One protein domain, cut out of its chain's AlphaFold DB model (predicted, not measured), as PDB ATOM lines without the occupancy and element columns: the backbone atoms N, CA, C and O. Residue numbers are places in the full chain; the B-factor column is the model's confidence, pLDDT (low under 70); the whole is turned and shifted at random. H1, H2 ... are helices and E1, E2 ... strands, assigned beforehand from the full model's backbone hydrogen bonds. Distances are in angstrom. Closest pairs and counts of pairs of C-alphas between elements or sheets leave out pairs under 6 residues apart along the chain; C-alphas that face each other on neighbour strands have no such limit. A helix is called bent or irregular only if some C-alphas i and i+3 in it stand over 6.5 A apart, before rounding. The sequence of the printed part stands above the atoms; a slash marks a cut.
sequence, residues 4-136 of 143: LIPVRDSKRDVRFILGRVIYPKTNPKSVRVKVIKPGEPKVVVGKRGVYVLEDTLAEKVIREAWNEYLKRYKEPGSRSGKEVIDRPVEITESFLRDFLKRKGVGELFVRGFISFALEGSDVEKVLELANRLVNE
ATOM      1  N   LEU A   4       6.695 -44.228 -27.828       89.00
ATOM      2  CA  LEU A   4       7.030 -43.364 -28.957       89.00
ATOM      3  C   LEU A   4       7.972 -42.244 -28.502       89.00
ATOM      4  O   LEU A   4       7.627 -41.431 -27.644       89.00
ATOM      5  N   ILE A   5       9.158 -42.201 -29.097       91.62
ATOM      6  CA  ILE A   5      10.185 -41.212 -28.802       91.62
ATOM      7  C   ILE A   5       9.895 -39.937 -29.590       91.62
ATOM      8  O   ILE A   5       9.838 -39.986 -30.822       91.62
ATOM      9  N   PRO A   6       9.753 -38.781 -28.917       88.25
ATOM     10  CA  PRO A   6       9.572 -37.519 -29.607       88.25
ATOM     11  C   PRO A   6      10.830 -37.172 -30.401       88.25
ATOM     12  O   PRO A   6      11.961 -37.286 -29.917       88.25
ATOM     13  N   VAL A   7      10.610 -36.704 -31.624       91.62
ATOM     14  CA  VAL A   7      11.669 -36.358 -32.563       91.62
ATOM     15  C   VAL A   7      11.664 -34.863 -32.872       91.62
ATOM     16  O   VAL A   7      10.612 -34.229 -32.957       91.62
ATOM     17  N   ARG A   8      12.851 -34.284 -33.062       90.94
ATOM     18  CA  ARG A   8      13.040 -32.959 -33.659       90.94
ATOM     19  C   ARG A   8      13.437 -33.121 -35.115       90.94
ATOM     20  O   ARG A   8      14.492 -33.678 -35.419       90.94
ATOM     21  N   ASP A   9      12.600 -32.594 -35.997       85.88
ATOM     22  CA  ASP A   9      12.862 -32.563 -37.427       85.88
ATOM     23  C   ASP A   9      13.822 -31.411 -37.777       85.88
ATOM     24  O   ASP A   9      13.660 -30.272 -37.332       85.88
ATOM     25  N   SER A  10      14.840 -31.710 -38.580       83.81
ATOM     26  CA  SER A  10      15.630 -30.719 -39.304       83.81
ATOM     27  C   SER A  10      15.602 -31.016 -40.805       83.81
ATOM     28  O   SER A  10      15.437 -32.162 -41.223       83.81
ATOM     29  N   LYS A  11      15.871 -30.009 -41.651       78.88
ATOM     30  CA  LYS A  11      15.851 -30.157 -43.124       78.88
ATOM     31  C   LYS A  11      16.593 -31.400 -43.651       78.88
ATOM     32  O   LYS A  11      16.188 -31.931 -44.676       78.88
ATOM     33  N   ARG A  12      17.653 -31.863 -42.974       80.06
ATOM     34  CA  ARG A  12      18.509 -32.974 -43.431       80.06
ATOM     35  C   ARG A  12      18.416 -34.260 -42.607       80.06
ATOM     36  O   ARG A  12      18.816 -35.299 -43.115       80.06
ATOM     37  N   ASP A  13      17.950 -34.200 -41.362       86.50
ATOM     38  CA  ASP A  13      18.004 -35.341 -40.438       86.50
ATOM     39  C   ASP A  13      16.969 -35.196 -39.314       86.50
ATOM     40  O   ASP A  13      16.479 -34.093 -39.045       86.50
ATOM     41  N   VAL A  14      16.681 -36.293 -38.629       91.38
ATOM     42  CA  VAL A  14      15.831 -36.331 -37.441       91.38
ATOM     43  C   VAL A  14      16.707 -36.540 -36.213       91.38
ATOM     44  O   VAL A  14      17.640 -37.339 -36.242       91.38
ATOM     45  N   ARG A  15      16.430 -35.811 -35.129       94.94
ATOM     46  CA  ARG A  15      17.156 -35.941 -33.858       94.94
ATOM     47  C   ARG A  15      16.233 -36.342 -32.726       94.94
ATOM     48  O   ARG A  15      15.099 -35.877 -32.658       94.94
ATOM     49  N   PHE A  16      16.728 -37.166 -31.818       95.75
ATOM     50  CA  PHE A  16      15.955 -37.667 -30.687       95.75
ATOM     51  C   PHE A  16      16.856 -38.050 -29.515       95.75
ATOM     52  O   PHE A  16      18.081 -38.090 -29.629       95.75
ATOM     53  N   ILE A  17      16.237 -38.318 -28.367       96.06
ATOM     54  CA  ILE A  17      16.924 -38.703 -27.134       96.06
ATOM     55  C   ILE A  17      16.397 -40.072 -26.707       96.06
ATOM     56  O   ILE A  17      15.235 -40.199 -26.332       96.06
ATOM     57  N   LEU A  18      17.261 -41.092 -26.728       94.00
ATOM     58  CA  LEU A  18      16.936 -42.431 -26.202       94.00
ATOM     59  C   LEU A  18      17.242 -42.576 -24.711       94.00
ATOM     60  O   LEU A  18      16.859 -43.559 -24.080       94.00
ATOM     61  N   GLY A  19      17.980 -41.630 -24.143       96.19
ATOM     62  CA  GLY A  19      18.419 -41.724 -22.767       96.19
ATOM     63  C   GLY A  19      19.524 -40.740 -22.429       96.19
ATOM     64  O   GLY A  19      19.758 -39.740 -23.115       96.19
ATOM     65  N   ARG A  20      20.170 -41.014 -21.305       96.88
ATOM     66  CA  ARG A  20      21.104 -40.108 -20.645       96.88
ATOM     67  C   ARG A  20      22.340 -40.871 -20.200       96.88
ATOM     68  O   ARG A  20      22.265 -42.059 -19.881       96.88
ATOM     69  N   VAL A  21      23.464 -40.173 -20.150       96.38
ATOM     70  CA  VAL A  21      24.697 -40.650 -19.523       96.38
ATOM     71  C   VAL A  21      24.918 -39.896 -18.224       96.38
ATOM     72  O   VAL A  21      24.728 -38.680 -18.152       96.38
ATOM     73  N   ILE A  22      25.331 -40.628 -17.200       94.44
ATOM     74  CA  ILE A  22      25.746 -40.080 -15.915       94.44
ATOM     75  C   ILE A  22      27.215 -40.417 -15.735       94.44
ATOM     76  O   ILE A  22      27.578 -41.592 -15.809       94.44
ATOM     77  N   TYR A  23      28.041 -39.398 -15.517       92.50
ATOM     78  CA  TYR A  23      29.487 -39.563 -15.440       92.50
ATOM     79  C   TYR A  23      30.137 -38.596 -14.443       92.50
ATOM     80  O   TYR A  23      29.657 -37.467 -14.278       92.50
ATOM     81  N   PRO A  24      31.238 -39.001 -13.783       90.38
ATOM     82  CA  PRO A  24      32.066 -38.087 -13.008       90.38
ATOM     83  C   PRO A  24      32.712 -37.053 -13.928       90.38
ATOM     84  O   PRO A  24      33.283 -37.400 -14.962       90.38
ATOM     85  N   LYS A  25      32.694 -35.782 -13.535       85.25
ATOM     86  CA  LYS A  25      33.307 -34.679 -14.284       85.25
ATOM     87  C   LYS A  25      34.792 -34.922 -14.577       85.25
ATOM     88  O   LYS A  25      35.263 -34.546 -15.643       85.25
ATOM     89  N   THR A  26      35.494 -35.575 -13.653       86.75
ATOM     90  CA  THR A  26      36.913 -35.949 -13.760       86.75
ATOM     91  C   THR A  26      37.169 -37.136 -14.688       86.75
ATOM     92  O   THR A  26      38.296 -37.328 -15.131       86.75
ATOM     93  N   ASN A  27      36.151 -37.943 -14.999       88.25
ATOM     94  CA  ASN A  27      36.296 -39.116 -15.854       88.25
ATOM     95  C   ASN A  27      35.045 -39.338 -16.724       88.25
ATOM     96  O   ASN A  27      34.232 -40.222 -16.441       88.25
ATOM     97  N   PRO A  28      34.901 -38.587 -17.830       86.56
ATOM     98  CA  PRO A  28      33.732 -38.673 -18.703       86.56
ATOM     99  C   PRO A  28      33.612 -39.988 -19.486       86.56
ATOM    100  O   PRO A  28      32.589 -40.220 -20.129       86.56
ATOM    101  N   LYS A  29      34.628 -40.862 -19.431       88.62
ATOM    102  CA  LYS A  29      34.587 -42.211 -20.017       88.62
ATOM    103  C   LYS A  29      33.862 -43.215 -19.117       88.62
ATOM    104  O   LYS A  29      33.274 -44.166 -19.624       88.62
ATOM    105  N   SER A  30      33.891 -43.012 -17.800       91.00
ATOM    106  CA  SER A  30      33.195 -43.881 -16.847       91.00
ATOM    107  C   SER A  30      31.732 -43.465 -16.754       91.00
ATOM    108  O   SER A  30      31.386 -42.522 -16.042       91.00
ATOM    109  N   VAL A  31      30.876 -44.131 -17.535       92.44
ATOM    110  CA  VAL A  31      29.469 -43.740 -17.670       92.44
ATOM    111  C   VAL A  31      28.495 -44.836 -17.266       92.44
ATOM    112  O   VAL A  31      28.587 -45.992 -17.696       92.44
ATOM    113  N   ARG A  32      27.474 -44.419 -16.518       95.56
ATOM    114  CA  ARG A  32      26.229 -45.164 -16.350       95.56
ATOM    115  C   ARG A  32      25.206 -44.641 -17.352       95.56
ATOM    116  O   ARG A  32      24.912 -43.447 -17.367       95.56
ATOM    117  N   VAL A  33      24.646 -45.530 -18.166       96.75
ATOM    118  CA  VAL A  33      23.571 -45.187 -19.102       96.75
ATOM    119  C   VAL A  33      22.215 -45.371 -18.429       96.75
ATOM    120  O   VAL A  33      21.995 -46.340 -17.706       96.75
ATOM    121  N   LYS A  34      21.305 -44.427 -18.664       97.00
ATOM    122  CA  LYS A  34      19.888 -44.520 -18.315       97.00
ATOM    123  C   LYS A  34      19.057 -44.397 -19.586       97.00
ATOM    124  O   LYS A  34      19.004 -43.319 -20.174       97.00
ATOM    125  N   VAL A  35      18.421 -45.488 -19.997       95.75
ATOM    126  CA  VAL A  35      17.471 -45.508 -21.119       95.75
ATOM    127  C   VAL A  35      16.157 -44.850 -20.680       95.75
ATOM    128  O   VAL A  35      15.762 -44.949 -19.517       95.75
ATOM    129  N   ILE A  36      15.499 -44.129 -21.585       93.50
ATOM    130  CA  ILE A  36      14.165 -43.567 -21.348       93.50
ATOM    131  C   ILE A  36      13.125 -44.692 -21.286       93.50
ATOM    132  O   ILE A  36      13.160 -45.587 -22.122       93.50
ATOM    133  N   LYS A  37      12.202 -44.639 -20.315       91.69
ATOM    134  CA  LYS A  37      11.118 -45.632 -20.148       91.69
ATOM    135  C   LYS A  37      11.624 -47.091 -20.238       91.69
ATOM    136  O   LYS A  37      11.251 -47.813 -21.162       91.69
ATOM    137  N   PRO A  38      12.504 -47.518 -19.307       91.31
ATOM    138  CA  PRO A  38      13.010 -48.889 -19.295       91.31
ATOM    139  C   PRO A  38      11.855 -49.893 -19.166       91.31
ATOM    140  O   PRO A  38      10.861 -49.614 -18.496       91.31
ATOM    141  N   GLY A  39      11.992 -51.049 -19.809       87.12
ATOM    142  CA  GLY A  39      10.967 -52.088 -19.917       87.12
ATOM    143  C   GLY A  39      10.012 -51.920 -21.104       87.12
ATOM    144  O   GLY A  39       9.313 -52.868 -21.456       87.12
ATOM    145  N   GLU A  40       9.999 -50.761 -21.770       88.19
ATOM    146  CA  GLU A  40       9.166 -50.509 -22.952       88.19
ATOM    147  C   GLU A  40      10.022 -50.471 -24.234       88.19
ATOM    148  O   GLU A  40      11.123 -49.914 -24.227       88.19
ATOM    149  N   PRO A  41       9.569 -51.026 -25.374       86.62
ATOM    150  CA  PRO A  41      10.235 -50.820 -26.662       86.62
ATOM    151  C   PRO A  41      10.237 -49.336 -27.057       86.62
ATOM    152  O   PRO A  41       9.193 -48.688 -27.019       86.62
ATOM    153  N   LYS A  42      11.392 -48.796 -27.462       90.38
ATOM    154  CA  LYS A  42      11.532 -47.404 -27.915       90.38
ATOM    155  C   LYS A  42      11.240 -47.346 -29.405       90.38
ATOM    156  O   LYS A  42      11.969 -47.953 -30.185       90.38
ATOM    157  N   VAL A  43      10.206 -46.613 -29.791       89.75
ATOM    158  CA  VAL A  43       9.805 -46.443 -31.189       89.75
ATOM    159  C   VAL A  43      10.225 -45.057 -31.658       89.75
ATOM    160  O   VAL A  43       9.818 -44.061 -31.072       89.75
ATOM    161  N   VAL A  44      11.032 -44.977 -32.709       90.19
ATOM    162  CA  VAL A  44      11.457 -43.722 -33.338       90.19
ATOM    163  C   VAL A  44      10.902 -43.691 -34.752       90.19
ATOM    164  O   VAL A  44      11.187 -44.587 -35.538       90.19
ATOM    165  N   VAL A  45      10.144 -42.654 -35.093       88.19
ATOM    166  CA  VAL A  45       9.678 -42.430 -36.466       88.19
ATOM    167  C   VAL A  45      10.592 -41.391 -37.103       88.19
ATOM    168  O   VAL A  45      10.556 -40.214 -36.744       88.19
ATOM    169  N   GLY A  46      11.474 -41.853 -37.983       87.25
ATOM    170  CA  GLY A  46      12.396 -41.017 -38.741       87.25
ATOM    171  C   GLY A  46      11.879 -40.700 -40.144       87.25
ATOM    172  O   GLY A  46      10.781 -41.093 -40.533       87.25
ATOM    173  N   LYS A  47      12.696 -40.000 -40.932       86.19
ATOM    174  CA  LYS A  47      12.413 -39.708 -42.346       86.19
ATOM    175  C   LYS A  47      12.668 -40.900 -43.258       86.19
ATOM    176  O   LYS A  47      12.149 -40.938 -44.367       86.19
ATOM    177  N   ARG A  48      13.509 -41.839 -42.829       84.06
ATOM    178  CA  ARG A  48      13.968 -42.996 -43.610       84.06
ATOM    179  C   ARG A  48      13.472 -44.320 -43.048       84.06
ATOM    180  O   ARG A  48      13.809 -45.351 -43.620       84.06
ATOM    181  N   GLY A  49      12.715 -44.313 -41.955       83.44
ATOM    182  CA  GLY A  49      12.140 -45.529 -41.400       83.44
ATOM    183  C   GLY A  49      11.512 -45.365 -40.023       83.44
ATOM    184  O   GLY A  49      11.579 -44.304 -39.402       83.44
ATOM    185  N   VAL A  50      10.941 -46.461 -39.528       84.94
ATOM    186  CA  VAL A  50      10.487 -46.622 -38.141       84.94
ATOM    187  C   VAL A  50      11.443 -47.562 -37.421       84.94
ATOM    188  O   VAL A  50      11.604 -48.706 -37.820       84.94
ATOM    189  N   TYR A  51      12.057 -47.120 -36.333       86.31
ATOM    190  CA  TYR A  51      13.038 -47.900 -35.581       86.31
ATOM    191  C   TYR A  51      12.428 -48.353 -34.262       86.31
ATOM    192  O   TYR A  51      11.880 -47.533 -33.530       86.31
ATOM    193  N   VAL A  52      12.533 -49.645 -33.948       88.00
ATOM    194  CA  VAL A  52      11.999 -50.220 -32.706       88.00
ATOM    195  C   VAL A  52      13.154 -50.832 -31.935       88.00
ATOM    196  O   VAL A  52      13.758 -51.796 -32.386       88.00
ATOM    197  N   LEU A  53      13.478 -50.253 -30.781       86.88
ATOM    198  CA  LEU A  53      14.669 -50.596 -30.011       86.88
ATOM    199  C   LEU A  53      14.285 -51.141 -28.634       86.88
ATOM    200  O   LEU A  53      13.622 -50.472 -27.837       86.88
ATOM    201  N   GLU A  54      14.767 -52.333 -28.305       87.94
ATOM    202  CA  GLU A  54      14.738 -52.843 -26.932       87.94
ATOM    203  C   GLU A  54      15.777 -52.128 -26.052       87.94
ATOM    204  O   GLU A  54      16.632 -51.392 -26.548       87.94
ATOM    205  N   ASP A  55      15.684 -52.276 -24.725       88.00
ATOM    206  CA  ASP A  55      16.555 -51.554 -23.774       88.00
ATOM    207  C   ASP A  55      18.037 -51.805 -24.028       88.00
ATOM    208  O   ASP A  55      18.831 -50.868 -24.070       88.00
ATOM    209  N   THR A  56      18.398 -53.065 -24.263       90.06
ATOM    210  CA  THR A  56      19.783 -53.478 -24.503       90.06
ATOM    211  C   THR A  56      20.352 -52.842 -25.770       90.06
ATOM    212  O   THR A  56      21.514 -52.431 -25.799       90.06
ATOM    213  N   LEU A  57      19.541 -52.721 -26.823       89.88
ATOM    214  CA  LEU A  57      19.938 -52.083 -28.073       89.88
ATOM    215  C   LEU A  57      20.020 -50.561 -27.914       89.88
ATOM    216  O   LEU A  57      21.016 -49.963 -28.320       89.88
ATOM    217  N   ALA A  58      19.030 -49.946 -27.263       92.25
ATOM    218  CA  ALA A  58      19.033 -48.517 -26.961       92.25
ATOM    219  C   ALA A  58      20.250 -48.122 -26.110       92.25
ATOM    220  O   ALA A  58      20.908 -47.124 -26.404       92.25
ATOM    221  N   GLU A  59      20.612 -48.932 -25.113       94.88
ATOM    222  CA  GLU A  59      21.809 -48.715 -24.305       94.88
ATOM    223  C   GLU A  59      23.080 -48.735 -25.164       94.88
ATOM    224  O   GLU A  59      23.906 -47.826 -25.055       94.88
ATOM    225  N   LYS A  60      23.227 -49.722 -26.058       93.81
ATOM    226  CA  LYS A  60      24.381 -49.803 -26.969       93.81
ATOM    227  C   LYS A  60      24.473 -48.579 -27.884       93.81
ATOM    228  O   LYS A  60      25.565 -48.036 -28.039       93.81
ATOM    229  N   VAL A  61      23.348 -48.116 -28.435       95.38
ATOM    230  CA  VAL A  61      23.289 -46.898 -29.264       95.38
ATOM    231  C   VAL A  61      23.747 -45.680 -28.457       95.38
ATOM    232  O   VAL A  61      24.589 -44.918 -28.928       95.38
ATOM    233  N   ILE A  62      23.244 -45.507 -27.229       96.88
ATOM    234  CA  ILE A  62      23.612 -44.378 -26.361       96.88
ATOM    235  C   ILE A  62      25.107 -44.407 -26.025       96.88
ATOM    236  O   ILE A  62      25.766 -43.368 -26.096       96.88
ATOM    237  N   ARG A  63      25.658 -45.578 -25.676       95.81
ATOM    238  CA  ARG A  63      27.093 -45.730 -25.374       95.81
ATOM    239  C   ARG A  63      27.959 -45.379 -26.576       95.81
ATOM    240  O   ARG A  63      28.932 -44.648 -26.423       95.81
ATOM    241  N   GLU A  64      27.598 -45.862 -27.760       95.69
ATOM    242  CA  GLU A  64      28.345 -45.582 -28.985       95.69
ATOM    243  C   GLU A  64      28.297 -44.086 -29.337       95.69
ATOM    244  O   GLU A  64      29.338 -43.475 -29.578       95.69
ATOM    245  N   ALA A  65      27.110 -43.473 -29.281       95.56
ATOM    246  CA  ALA A  65      26.936 -42.044 -29.535       95.56
ATOM    247  C   ALA A  65      27.746 -41.196 -28.541       95.56
ATOM    248  O   ALA A  65      28.385 -40.210 -28.918       95.56
ATOM    249  N   TRP A  66      27.778 -41.605 -27.270       95.56
ATOM    250  CA  TRP A  66      28.607 -40.959 -26.259       95.56
ATOM    251  C   TRP A  66      30.102 -41.100 -26.555       95.56
ATOM    252  O   TRP A  66      30.837 -40.115 -26.496       95.56
ATOM    253  N   ASN A  67      30.561 -42.291 -26.935       93.69
ATOM    254  CA  ASN A  67      31.957 -42.520 -27.297       93.69
ATOM    255  C   ASN A  67      32.380 -41.671 -28.504       93.69
ATOM    256  O   ASN A  67      33.481 -41.120 -28.510       93.69
ATOM    257  N   GLU A  68      31.518 -41.514 -29.510       93.06
ATOM    258  CA  GLU A  68      31.785 -40.614 -30.638       93.06
ATOM    259  C   GLU A  68      31.841 -39.144 -30.225       93.06
ATOM    260  O   GLU A  68      32.720 -38.413 -30.694       93.06
ATOM    261  N   TYR A  69      30.968 -38.715 -29.311       91.25
ATOM    262  CA  TYR A  69      31.044 -37.378 -28.729       91.25
ATOM    263  C   TYR A  69      32.389 -37.155 -28.024       91.25
ATOM    264  O   TYR A  69      33.047 -36.144 -28.272       91.25
ATOM    265  N   LEU A  70      32.838 -38.119 -27.212       90.50
ATOM    266  CA  LEU A  70      34.111 -38.035 -26.492       90.50
ATOM    267  C   LEU A  70      35.329 -37.934 -27.415       90.50
ATOM    268  O   LEU A  70      36.282 -37.247 -27.064       90.50
ATOM    269  N   LYS A  71      35.299 -38.531 -28.615       89.81
ATOM    270  CA  LYS A  71      36.387 -38.378 -29.608       89.81
ATOM    271  C   LYS A  71      36.593 -36.924 -30.046       89.81
ATOM    272  O   LYS A  71      37.690 -36.558 -30.451       89.81
ATOM    273  N   ARG A  72      35.538 -36.105 -29.999       86.38
ATOM    274  CA  ARG A  72      35.554 -34.679 -30.381       86.38
ATOM    275  C   ARG A  72      35.507 -33.750 -29.171       86.38
ATOM    276  O   ARG A  72      35.531 -32.529 -29.324       86.38
ATOM    277  N   TYR A  73      35.396 -34.322 -27.979       77.00
ATOM    278  CA  TYR A  73      35.277 -33.584 -26.742       77.00
ATOM    279  C   TYR A  73      36.618 -32.947 -26.402       77.00
ATOM    280  O   TYR A  73      37.580 -33.626 -26.058       77.00
ATOM    281  N   LYS A  74      36.668 -31.621 -26.493       69.31
ATOM    282  CA  LYS A  74      37.703 -30.833 -25.833       69.31
ATOM    283  C   LYS A  74      37.232 -30.599 -24.406       69.31
ATOM    284  O   LYS A  74      36.077 -30.208 -24.221       69.31
ATOM    285  N   GLU A  75      38.088 -30.879 -23.426       65.00
ATOM    286  CA  GLU A  75      37.778 -30.654 -22.013       65.00
ATOM    287  C   GLU A  75      37.173 -29.255 -21.823       65.00
ATOM    288  O   GLU A  75      37.790 -28.252 -22.195       65.00
ATOM    289  N   PRO A  76      35.946 -29.142 -21.299       55.72
ATOM    290  CA  PRO A  76      35.363 -27.852 -21.026       55.72
ATOM    291  C   PRO A  76      36.084 -27.247 -19.824       55.72
ATOM    292  O   PRO A  76      36.051 -27.810 -18.729       55.72
ATOM    293  N   GLY A  77      36.645 -26.049 -20.005       48.12
ATOM    294  CA  GLY A  77      36.932 -25.143 -18.894       48.12
ATOM    295  C   GLY A  77      35.653 -24.969 -18.072       48.12
ATOM    296  O   GLY A  77      34.618 -24.524 -18.577       48.12
ATOM    297  N   SER A  78      35.655 -25.472 -16.843       53.50
ATOM    298  CA  SER A  78      34.407 -25.870 -16.204       53.50
ATOM    299  C   SER A  78      33.643 -24.708 -15.569       53.50
ATOM    300  O   SER A  78      34.106 -24.135 -14.592       53.50
ATOM    301  N   ARG A  79      32.426 -24.429 -16.055       57.84
ATOM    302  CA  ARG A  79      31.465 -23.517 -15.397       57.84
ATOM    303  C   ARG A  79      30.508 -24.210 -14.411       57.84
ATOM    304  O   ARG A  79      29.777 -23.538 -13.699       57.84
ATOM    305  N   SER A  80      30.482 -25.548 -14.369       60.88
ATOM    306  CA  SER A  80      29.616 -26.322 -13.462       60.88
ATOM    307  C   SER A  80      30.372 -26.749 -12.202       60.88
ATOM    308  O   SER A  80      31.392 -27.438 -12.311       60.88
ATOM    309  N   GLY A  81      29.846 -26.393 -11.025       70.50
ATOM    310  CA  GLY A  81      30.341 -26.840  -9.716       70.50
ATOM    311  C   GLY A  81      29.947 -28.274  -9.331       70.50
ATOM    312  O   GLY A  81      30.337 -28.738  -8.269       70.50
ATOM    313  N   LYS A  82      29.177 -28.992 -10.165       80.69
ATOM    314  CA  LYS A  82      28.764 -30.377  -9.877       80.69
ATOM    315  C   LYS A  82      29.869 -31.378 -10.228       80.69
ATOM    316  O   LYS A  82      30.400 -31.337 -11.338       80.69
ATOM    317  N   GLU A  83      30.145 -32.309  -9.316       86.12
ATOM    318  CA  GLU A  83      31.104 -33.407  -9.517       86.12
ATOM    319  C   GLU A  83      30.573 -34.509 -10.438       86.12
ATOM    320  O   GLU A  83      31.334 -35.107 -11.193       86.12
ATOM    321  N   VAL A  84      29.260 -34.748 -10.420       90.25
ATOM    322  CA  VAL A  84      28.583 -35.713 -11.292       90.25
ATOM    323  C   VAL A  84      27.718 -34.965 -12.295       90.25
ATOM    324  O   VAL A  84      26.916 -34.098 -11.935       90.25
ATOM    325  N   ILE A  85      27.881 -35.306 -13.570       89.81
ATOM    326  CA  ILE A  85      27.153 -34.703 -14.681       89.81
ATOM    327  C   ILE A  85      26.134 -35.714 -15.197       89.81
ATOM    328  O   ILE A  85      26.478 -36.846 -15.522       89.81
ATOM    329  N   ASP A  86      24.879 -35.276 -15.295       93.19
ATOM    330  CA  ASP A  86      23.794 -36.016 -15.933       93.19
ATOM    331  C   ASP A  86      23.433 -35.318 -17.252       93.19
ATOM    332  O   ASP A  86      22.931 -34.187 -17.255       93.19
ATOM    333  N   ARG A  87      23.689 -35.987 -18.379       92.25
ATOM    334  CA  ARG A  87      23.588 -35.392 -19.712       92.25
ATOM    335  C   ARG A  87      22.726 -36.233 -20.659       92.25
ATOM    336  O   ARG A  87      22.989 -37.426 -20.812       92.25
ATOM    337  N   PRO A  88      21.736 -35.633 -21.350       95.44
ATOM    338  CA  PRO A  88      21.029 -36.327 -22.419       95.44
ATOM    339  C   PRO A  88      21.958 -36.574 -23.607       95.44
ATOM    340  O   PRO A  88      22.796 -35.729 -23.935       95.44
ATOM    341  N   VAL A  89      21.786 -37.718 -24.265       95.31
ATOM    342  CA  VAL A  89      22.519 -38.054 -25.489       95.31
ATOM    343  C   VAL A  89      21.585 -37.860 -26.677       95.31
ATOM    344  O   VAL A  89      20.597 -38.578 -26.821       95.31
ATOM    345  N   GLU A  90      21.886 -36.850 -27.492       94.75
ATOM    346  CA  GLU A  90      21.179 -36.593 -28.746       94.75
ATOM    347  C   GLU A  90      21.714 -37.538 -29.825       94.75
ATOM    348  O   GLU A  90      22.923 -37.623 -30.048       94.75
ATOM    349  N   ILE A  91      20.804 -38.252 -30.475       95.56
ATOM    350  CA  ILE A  91      21.085 -39.229 -31.522       95.56
ATOM    351  C   ILE A  91      20.409 -38.747 -32.801       95.56
ATOM    352  O   ILE A  91      19.273 -38.271 -32.760       95.56
ATOM    353  N   THR A  92      21.108 -38.857 -33.931       95.12
ATOM    354  CA  THR A  92      20.518 -38.593 -35.246       95.12
ATOM    355  C   THR A  92      20.047 -39.885 -35.904       95.12
ATOM    356  O   THR A  92      20.590 -40.961 -35.638       95.12
ATOM    357  N   GLU A  93      19.051 -39.796 -36.782       92.31
ATOM    358  CA  GLU A  93      18.579 -40.951 -37.548       92.31
ATOM    359  C   GLU A  93      19.701 -41.535 -38.414       92.31
ATOM    360  O   GLU A  93      19.861 -42.755 -38.457       92.31
ATOM    361  N   SER A  94      20.531 -40.690 -39.035       91.88
ATOM    362  CA  SER A  94      21.696 -41.163 -39.798       91.88
ATOM    363  C   SER A  94      22.644 -42.004 -38.935       91.88
ATOM    364  O   SER A  94      23.015 -43.106 -39.333       91.88
ATOM    365  N   PHE A  95      22.970 -41.534 -37.725       94.00
ATOM    366  CA  PHE A  95      23.816 -42.280 -36.793       94.00
ATOM    367  C   PHE A  95      23.189 -43.625 -36.408       94.00
ATOM    368  O   PHE A  95      23.870 -44.651 -36.433       94.00
ATOM    369  N   LEU A  96      21.894 -43.633 -36.064       92.25
ATOM    370  CA  LEU A  96      21.189 -44.857 -35.683       92.25
ATOM    371  C   LEU A  96      21.198 -45.874 -36.828       92.25
ATOM    372  O   LEU A  96      21.522 -47.040 -36.610       92.25
ATOM    373  N   ARG A  97      20.900 -45.437 -38.053       88.75
ATOM    374  CA  ARG A  97      20.902 -46.304 -39.236       88.75
ATOM    375  C   ARG A  97      22.282 -46.907 -39.487       88.75
ATOM    376  O   ARG A  97      22.387 -48.114 -39.693       88.75
ATOM    377  N   ASP A  98      23.334 -46.097 -39.429       89.56
ATOM    378  CA  ASP A  98      24.703 -46.575 -39.635       89.56
ATOM    379  C   ASP A  98      25.125 -47.554 -38.537       89.56
ATOM    380  O   ASP A  98      25.756 -48.574 -38.818       89.56
ATOM    381  N   PHE A  99      24.748 -47.284 -37.285       90.81
ATOM    382  CA  PHE A  99      24.975 -48.197 -36.171       90.81
ATOM    383  C   PHE A  99      24.295 -49.555 -36.404       90.81
ATOM    384  O   PHE A  99      24.949 -50.591 -36.279       90.81
ATOM    385  N   LEU A 100      23.011 -49.562 -36.774       86.19
ATOM    386  CA  LEU A 100      22.239 -50.790 -36.992       86.19
ATOM    387  C   LEU A 100      22.803 -51.609 -38.161       86.19
ATOM    388  O   LEU A 100      23.025 -52.812 -38.004       86.19
ATOM    389  N   LYS A 101      23.159 -50.945 -39.268       83.19
ATOM    390  CA  LYS A 101      23.841 -51.573 -40.411       83.19
ATOM    391  C   LYS A 101      25.154 -52.239 -40.003       83.19
ATOM    392  O   LYS A 101      25.373 -53.402 -40.323       83.19
ATOM    393  N   ARG A 102      26.013 -51.545 -39.241       85.06
ATOM    394  CA  ARG A 102      27.286 -52.115 -38.747       85.06
ATOM    395  C   ARG A 102      27.090 -53.308 -37.813       85.06
ATOM    396  O   ARG A 102      27.973 -54.153 -37.721       85.06
ATOM    397  N   LYS A 103      25.972 -53.367 -37.089       78.75
ATOM    398  CA  LYS A 103      25.635 -54.487 -36.199       78.75
ATOM    399  C   LYS A 103      24.953 -55.651 -36.919       78.75
ATOM    400  O   LYS A 103      24.591 -56.612 -36.250       78.75
ATOM    401  N   GLY A 104      24.791 -55.581 -38.244       69.44
ATOM    402  CA  GLY A 104      24.126 -56.623 -39.023       69.44
ATOM    403  C   GLY A 104      22.636 -56.753 -38.704       69.44
ATOM    404  O   GLY A 104      22.031 -57.772 -39.024       69.44
ATOM    405  N   VAL A 105      22.036 -55.741 -38.067       66.44
ATOM    406  CA  VAL A 105      20.584 -55.682 -37.895       66.44
ATOM    407  C   VAL A 105      20.026 -55.339 -39.274       66.44
ATOM    408  O   VAL A 105      20.135 -54.199 -39.725       66.44
ATOM    409  N   GLY A 106      19.557 -56.358 -39.996       55.75
ATOM    410  CA  GLY A 106      18.962 -56.211 -41.325       55.75
ATOM    411  C   GLY A 106      17.590 -55.540 -41.267       55.75
ATOM    412  O   GLY A 106      16.930 -55.561 -40.228       55.75
ATOM    413  N   GLU A 107      17.146 -54.985 -42.400       54.91
ATOM    414  CA  GLU A 107      15.939 -54.142 -42.532       54.91
ATOM    415  C   GLU A 107      14.602 -54.859 -42.231       54.91
ATOM    416  O   GLU A 107      13.544 -54.256 -42.372       54.91
ATOM    417  N   LEU A 108      14.623 -56.133 -41.811       49.84
ATOM    418  CA  LEU A 108      13.439 -56.998 -41.780       49.84
ATOM    419  C   LEU A 108      13.390 -58.055 -40.664       49.84
ATOM    420  O   LEU A 108      12.479 -58.881 -40.655       49.84
ATOM    421  N   PHE A 109      14.306 -58.055 -39.692       45.75
ATOM    422  CA  PHE A 109      14.278 -59.078 -38.640       45.75
ATOM    423  C   PHE A 109      13.729 -58.544 -37.316       45.75
ATOM    424  O   PHE A 109      14.303 -57.657 -36.689       45.75
ATOM    425  N   VAL A 110      12.568 -59.102 -36.950       45.88
ATOM    426  CA  VAL A 110      11.993 -59.269 -35.605       45.88
ATOM    427  C   VAL A 110      12.523 -58.246 -34.585       45.88
ATOM    428  O   VAL A 110      13.433 -58.536 -33.819       45.88
ATOM    429  N   ARG A 111      11.924 -57.043 -34.577       52.22
ATOM    430  CA  ARG A 111      12.228 -55.914 -33.660       52.22
ATOM    431  C   ARG A 111      13.558 -55.174 -33.912       52.22
ATOM    432  O   ARG A 111      14.301 -54.898 -32.974       52.22
ATOM    433  N   GLY A 112      13.840 -54.818 -35.167       55.56
ATOM    434  CA  GLY A 112      15.029 -54.037 -35.546       55.56
ATOM    435  C   GLY A 112      14.722 -52.612 -36.012       55.56
ATOM    436  O   GLY A 112      15.124 -51.646 -35.371       55.56
ATOM    437  N   PHE A 113      14.054 -52.470 -37.156       62.56
ATOM    438  CA  PHE A 113      13.560 -51.222 -37.759       62.56
ATOM    439  C   PHE A 113      12.906 -51.567 -39.106       62.56
ATOM    440  O   PHE A 113      13.200 -52.615 -39.670       62.56
ATOM    441  N   ILE A 114      12.044 -50.696 -39.621       62.69
ATOM    442  CA  ILE A 114      11.439 -50.756 -40.953       62.69
ATOM    443  C   ILE A 114      12.009 -49.583 -41.745       62.69
ATOM    444  O   ILE A 114      11.818 -48.433 -41.354       62.69
ATOM    445  N   SER A 115      12.724 -49.862 -42.831       60.25
ATOM    446  CA  SER A 115      13.219 -48.841 -43.761       60.25
ATOM    447  C   SER A 115      12.074 -48.327 -44.644       60.25
ATOM    448  O   SER A 115      11.200 -49.094 -45.028       60.25
ATOM    449  N   PHE A 116      12.062 -47.039 -44.985       57.50
ATOM    450  CA  PHE A 116      11.194 -46.472 -46.032       57.50
ATOM    451  C   PHE A 116      11.885 -46.429 -47.401       57.50
ATOM    452  O   PHE A 116      11.264 -46.068 -48.394       57.50
ATOM    453  N   ALA A 117      13.171 -46.787 -47.459       54.72
ATOM    454  CA  ALA A 117      13.964 -46.852 -48.684       54.72
ATOM    455  C   ALA A 117      14.070 -48.296 -49.205       54.72
ATOM    456  O   ALA A 117      15.143 -48.719 -49.624       54.72
ATOM    457  N   LEU A 118      12.980 -49.058 -49.096       55.28
ATOM    458  CA  LEU A 118      12.909 -50.439 -49.566       55.28
ATOM    459  C   LEU A 118      12.881 -50.425 -51.097       55.28
ATOM    460  O   LEU A 118      12.002 -49.799 -51.690       55.28
ATOM    461  N   GLU A 119      13.834 -51.099 -51.735       54.84
ATOM    462  CA  GLU A 119      13.742 -51.405 -53.164       54.84
ATOM    463  C   GLU A 119      12.875 -52.661 -53.367       54.84
ATOM    464  O   GLU A 119      12.683 -53.454 -52.446       54.84
ATOM    465  N   GLY A 120      12.284 -52.808 -54.559       50.72
ATOM    466  CA  GLY A 120      11.053 -53.577 -54.814       50.72
ATOM    467  C   GLY A 120      10.929 -54.991 -54.217       50.72
ATOM    468  O   GLY A 120       9.815 -55.395 -53.901       50.72
ATOM    469  N   SER A 121      12.025 -55.721 -53.987       51.31
ATOM    470  CA  SER A 121      12.014 -57.059 -53.367       51.31
ATOM    471  C   SER A 121      11.791 -57.079 -51.848       51.31
ATOM    472  O   SER A 121      11.575 -58.148 -51.273       51.31
ATOM    473  N   ASP A 122      11.882 -55.931 -51.173       57.81
ATOM    474  CA  ASP A 122      11.719 -55.839 -49.717       57.81
ATOM    475  C   ASP A 122      10.317 -55.367 -49.302       57.81
ATOM    476  O   ASP A 122       9.899 -55.595 -48.167       57.81
ATOM    477  N   VAL A 123       9.546 -54.790 -50.231       57.03
ATOM    478  CA  VAL A 123       8.159 -54.357 -49.990       57.03
ATOM    479  C   VAL A 123       7.243 -55.556 -49.737       57.03
ATOM    480  O   VAL A 123       6.466 -55.529 -48.784       57.03
ATOM    481  N   GLU A 124       7.365 -56.630 -50.522       58.56
ATOM    482  CA  GLU A 124       6.578 -57.858 -50.323       58.56
ATOM    483  C   GLU A 124       6.848 -58.494 -48.958       58.56
ATOM    484  O   GLU A 124       5.911 -58.839 -48.244       58.56
ATOM    485  N   LYS A 125       8.116 -58.549 -48.532       58.28
ATOM    486  CA  LYS A 125       8.499 -59.083 -47.216       58.28
ATOM    487  C   LYS A 125       7.981 -58.222 -46.066       58.28
ATOM    488  O   LYS A 125       7.583 -58.751 -45.030       58.28
ATOM    489  N   VAL A 126       7.976 -56.896 -46.230       60.34
ATOM    490  CA  VAL A 126       7.402 -55.980 -45.233       60.34
ATOM    491  C   VAL A 126       5.885 -56.127 -45.161       60.34
ATOM    492  O   VAL A 126       5.343 -56.129 -44.058       60.34
ATOM    493  N   LEU A 127       5.201 -56.300 -46.293       60.41
ATOM    494  CA  LEU A 127       3.758 -56.548 -46.329       60.41
ATOM    495  C   LEU A 127       3.396 -57.901 -45.710       60.41
ATOM    496  O   LEU A 127       2.451 -57.978 -44.926       60.41
ATOM    497  N   GLU A 128       4.159 -58.952 -45.998       64.38
ATOM    498  CA  GLU A 128       3.984 -60.275 -45.395       64.38
ATOM    499  C   GLU A 128       4.188 -60.221 -43.873       64.38
ATOM    500  O   GLU A 128       3.364 -60.724 -43.108       64.38
ATOM    501  N   LEU A 129       5.229 -59.519 -43.416       59.81
ATOM    502  CA  LEU A 129       5.500 -59.328 -41.993       59.81
ATOM    503  C   LEU A 129       4.426 -58.478 -41.302       59.81
ATOM    504  O   LEU A 129       3.999 -58.821 -40.200       59.81
ATOM    505  N   ALA A 130       3.979 -57.387 -41.927       60.38
ATOM    506  CA  ALA A 130       2.910 -56.544 -41.399       60.38
ATOM    507  C   ALA A 130       1.606 -57.341 -41.270       60.38
ATOM    508  O   ALA A 130       0.973 -57.309 -40.215       60.38
ATOM    509  N   ASN A 131       1.257 -58.126 -42.291       61.31
ATOM    510  CA  ASN A 131       0.108 -59.025 -42.244       61.31
ATOM    511  C   ASN A 131       0.254 -60.070 -41.140       61.31
ATOM    512  O   ASN A 131      -0.708 -60.323 -40.418       61.31
ATOM    513  N   ARG A 132       1.441 -60.648 -40.947       65.56
ATOM    514  CA  ARG A 132       1.663 -61.612 -39.866       65.56
ATOM    515  C   ARG A 132       1.498 -60.973 -38.485       65.56
ATOM    516  O   ARG A 132       0.806 -61.526 -37.645       65.56
ATOM    517  N   LEU A 133       2.051 -59.781 -38.267       58.34
ATOM    518  CA  LEU A 133       1.955 -59.066 -36.987       58.34
ATOM    519  C   LEU A 133       0.538 -58.572 -36.658       58.34
ATOM    520  O   LEU A 133       0.199 -58.461 -35.485       58.34
ATOM    521  N   VAL A 134      -0.274 -58.250 -37.670       67.19
ATOM    522  CA  VAL A 134      -1.679 -57.849 -37.484       67.19
ATOM    523  C   VAL A 134      -2.573 -59.057 -37.191       67.19
ATOM    524  O   VAL A 134      -3.543 -58.923 -36.448       67.19
ATOM    525  N   ASN A 135      -2.251 -60.225 -37.754       65.12
ATOM    526  CA  ASN A 135      -3.097 -61.416 -37.675       65.12
ATOM    527  C   ASN A 135      -2.640 -62.455 -36.634       65.12
ATOM    528  O   ASN A 135      -3.413 -63.355 -36.308       65.12
ATOM    529  N   GLU A 136      -1.424 -62.358 -36.088       50.47
ATOM    530  CA  GLU A 136      -0.995 -63.216 -34.982       50.47
ATOM    531  C   GLU A 136      -1.570 -62.710 -33.646       50.47
ATOM    532  O   GLU A 136      -1.350 -61.552 -33.270       50.47
TER     533      GLU A 136
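Overview. This is residues 4 to 136 of the 143 residues of an uncharacterized protein of Hydrogenivirga sp. 128-5-R1-1 (UniProt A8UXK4). A strongly twisted sheet built along the long, bent strand E2 has helix H1 packed on it; beside it a small three-stranded sheet, E4 E5 E7, is partly covered by H2, and H3 lies at the far end with residues 130 to 136 sticking out. The outline is elongated, 55 by 31 by 25 A, and only just loose, close to compact, with a radius of gyration of the C-alphas of 17.1 A. The printed part has 133 residues, with seven named strands and three named helices in the order E1 E2 E3 E4 E5 H1 E6 H2 E7 H3. The class is mixed, helices and strands; the larger sheet is branched, and neighbour strands in both sheets are antiparallel.

Along the chain. E2, residues 14 to 24, spans 29.4 A from C-alpha 14 at (15.831, -36.331, -37.441). Its sheet also holds E1, residues 7 to 9, E3, residues 32 to 35, and E6, residues 84 to 92, 25.4 A long. H1, residues 55 to 72, spans 26.3 A, and H2, residues 93 to 102, spans 14.2 A. The small sheet has E4, residues 42 to 45, E5, residues 49 to 53, and E7, residues 113 to 115. H3, residues 120 to 135, spans 23.6 A and ends at C-alpha 135 (-3.097, -61.416, -37.675).

Arrangement. E2 bends by 59 degrees at residue 18. E1 and E3 lie on one side of it, E6 on the other. E1 E2 E3 form a meander, each strand the antiparallel neighbour of the one before; E1 and E2, and E2 and E3, are hairpins. N 8 and O 15 are 2.8 A apart, N 20 and O 34 2.8 A, and, between E2 and E6, N 21 and O 87 2.9 A. H1 is on this sheet; its closest C-alphas to E6 are Ile 62 and Val 89, 6.5 A. H1 and H2 only just touch, with 3 pairs of C-alphas within 8 A, about perpendicular at 73 degrees; the closest are Val 61 and Leu 96, 7.1 A. In the hairpin E4 and E5, N 44 and O 51 are 2.8 A apart; in E5 and E7, N 114 and O 50 2.7 A. H2 is on the small sheet at a height of 10.1 A, over E5 and E7. H3 and H1 are apart. Every O i to N i+4 pair is within hydrogen-bond range in H2, 13 of 14 in H1 and 10 of 12 in H3.

Size, cuts and confidence. The C-alphas farthest apart, Gly 77 and Asn 135, are 57.2 A apart. The printed part has no cut; the link H1 to E6 is long. Mean pLDDT of the printed part is 80.4; residues 74 to 80 and 104 to 136 are under 70.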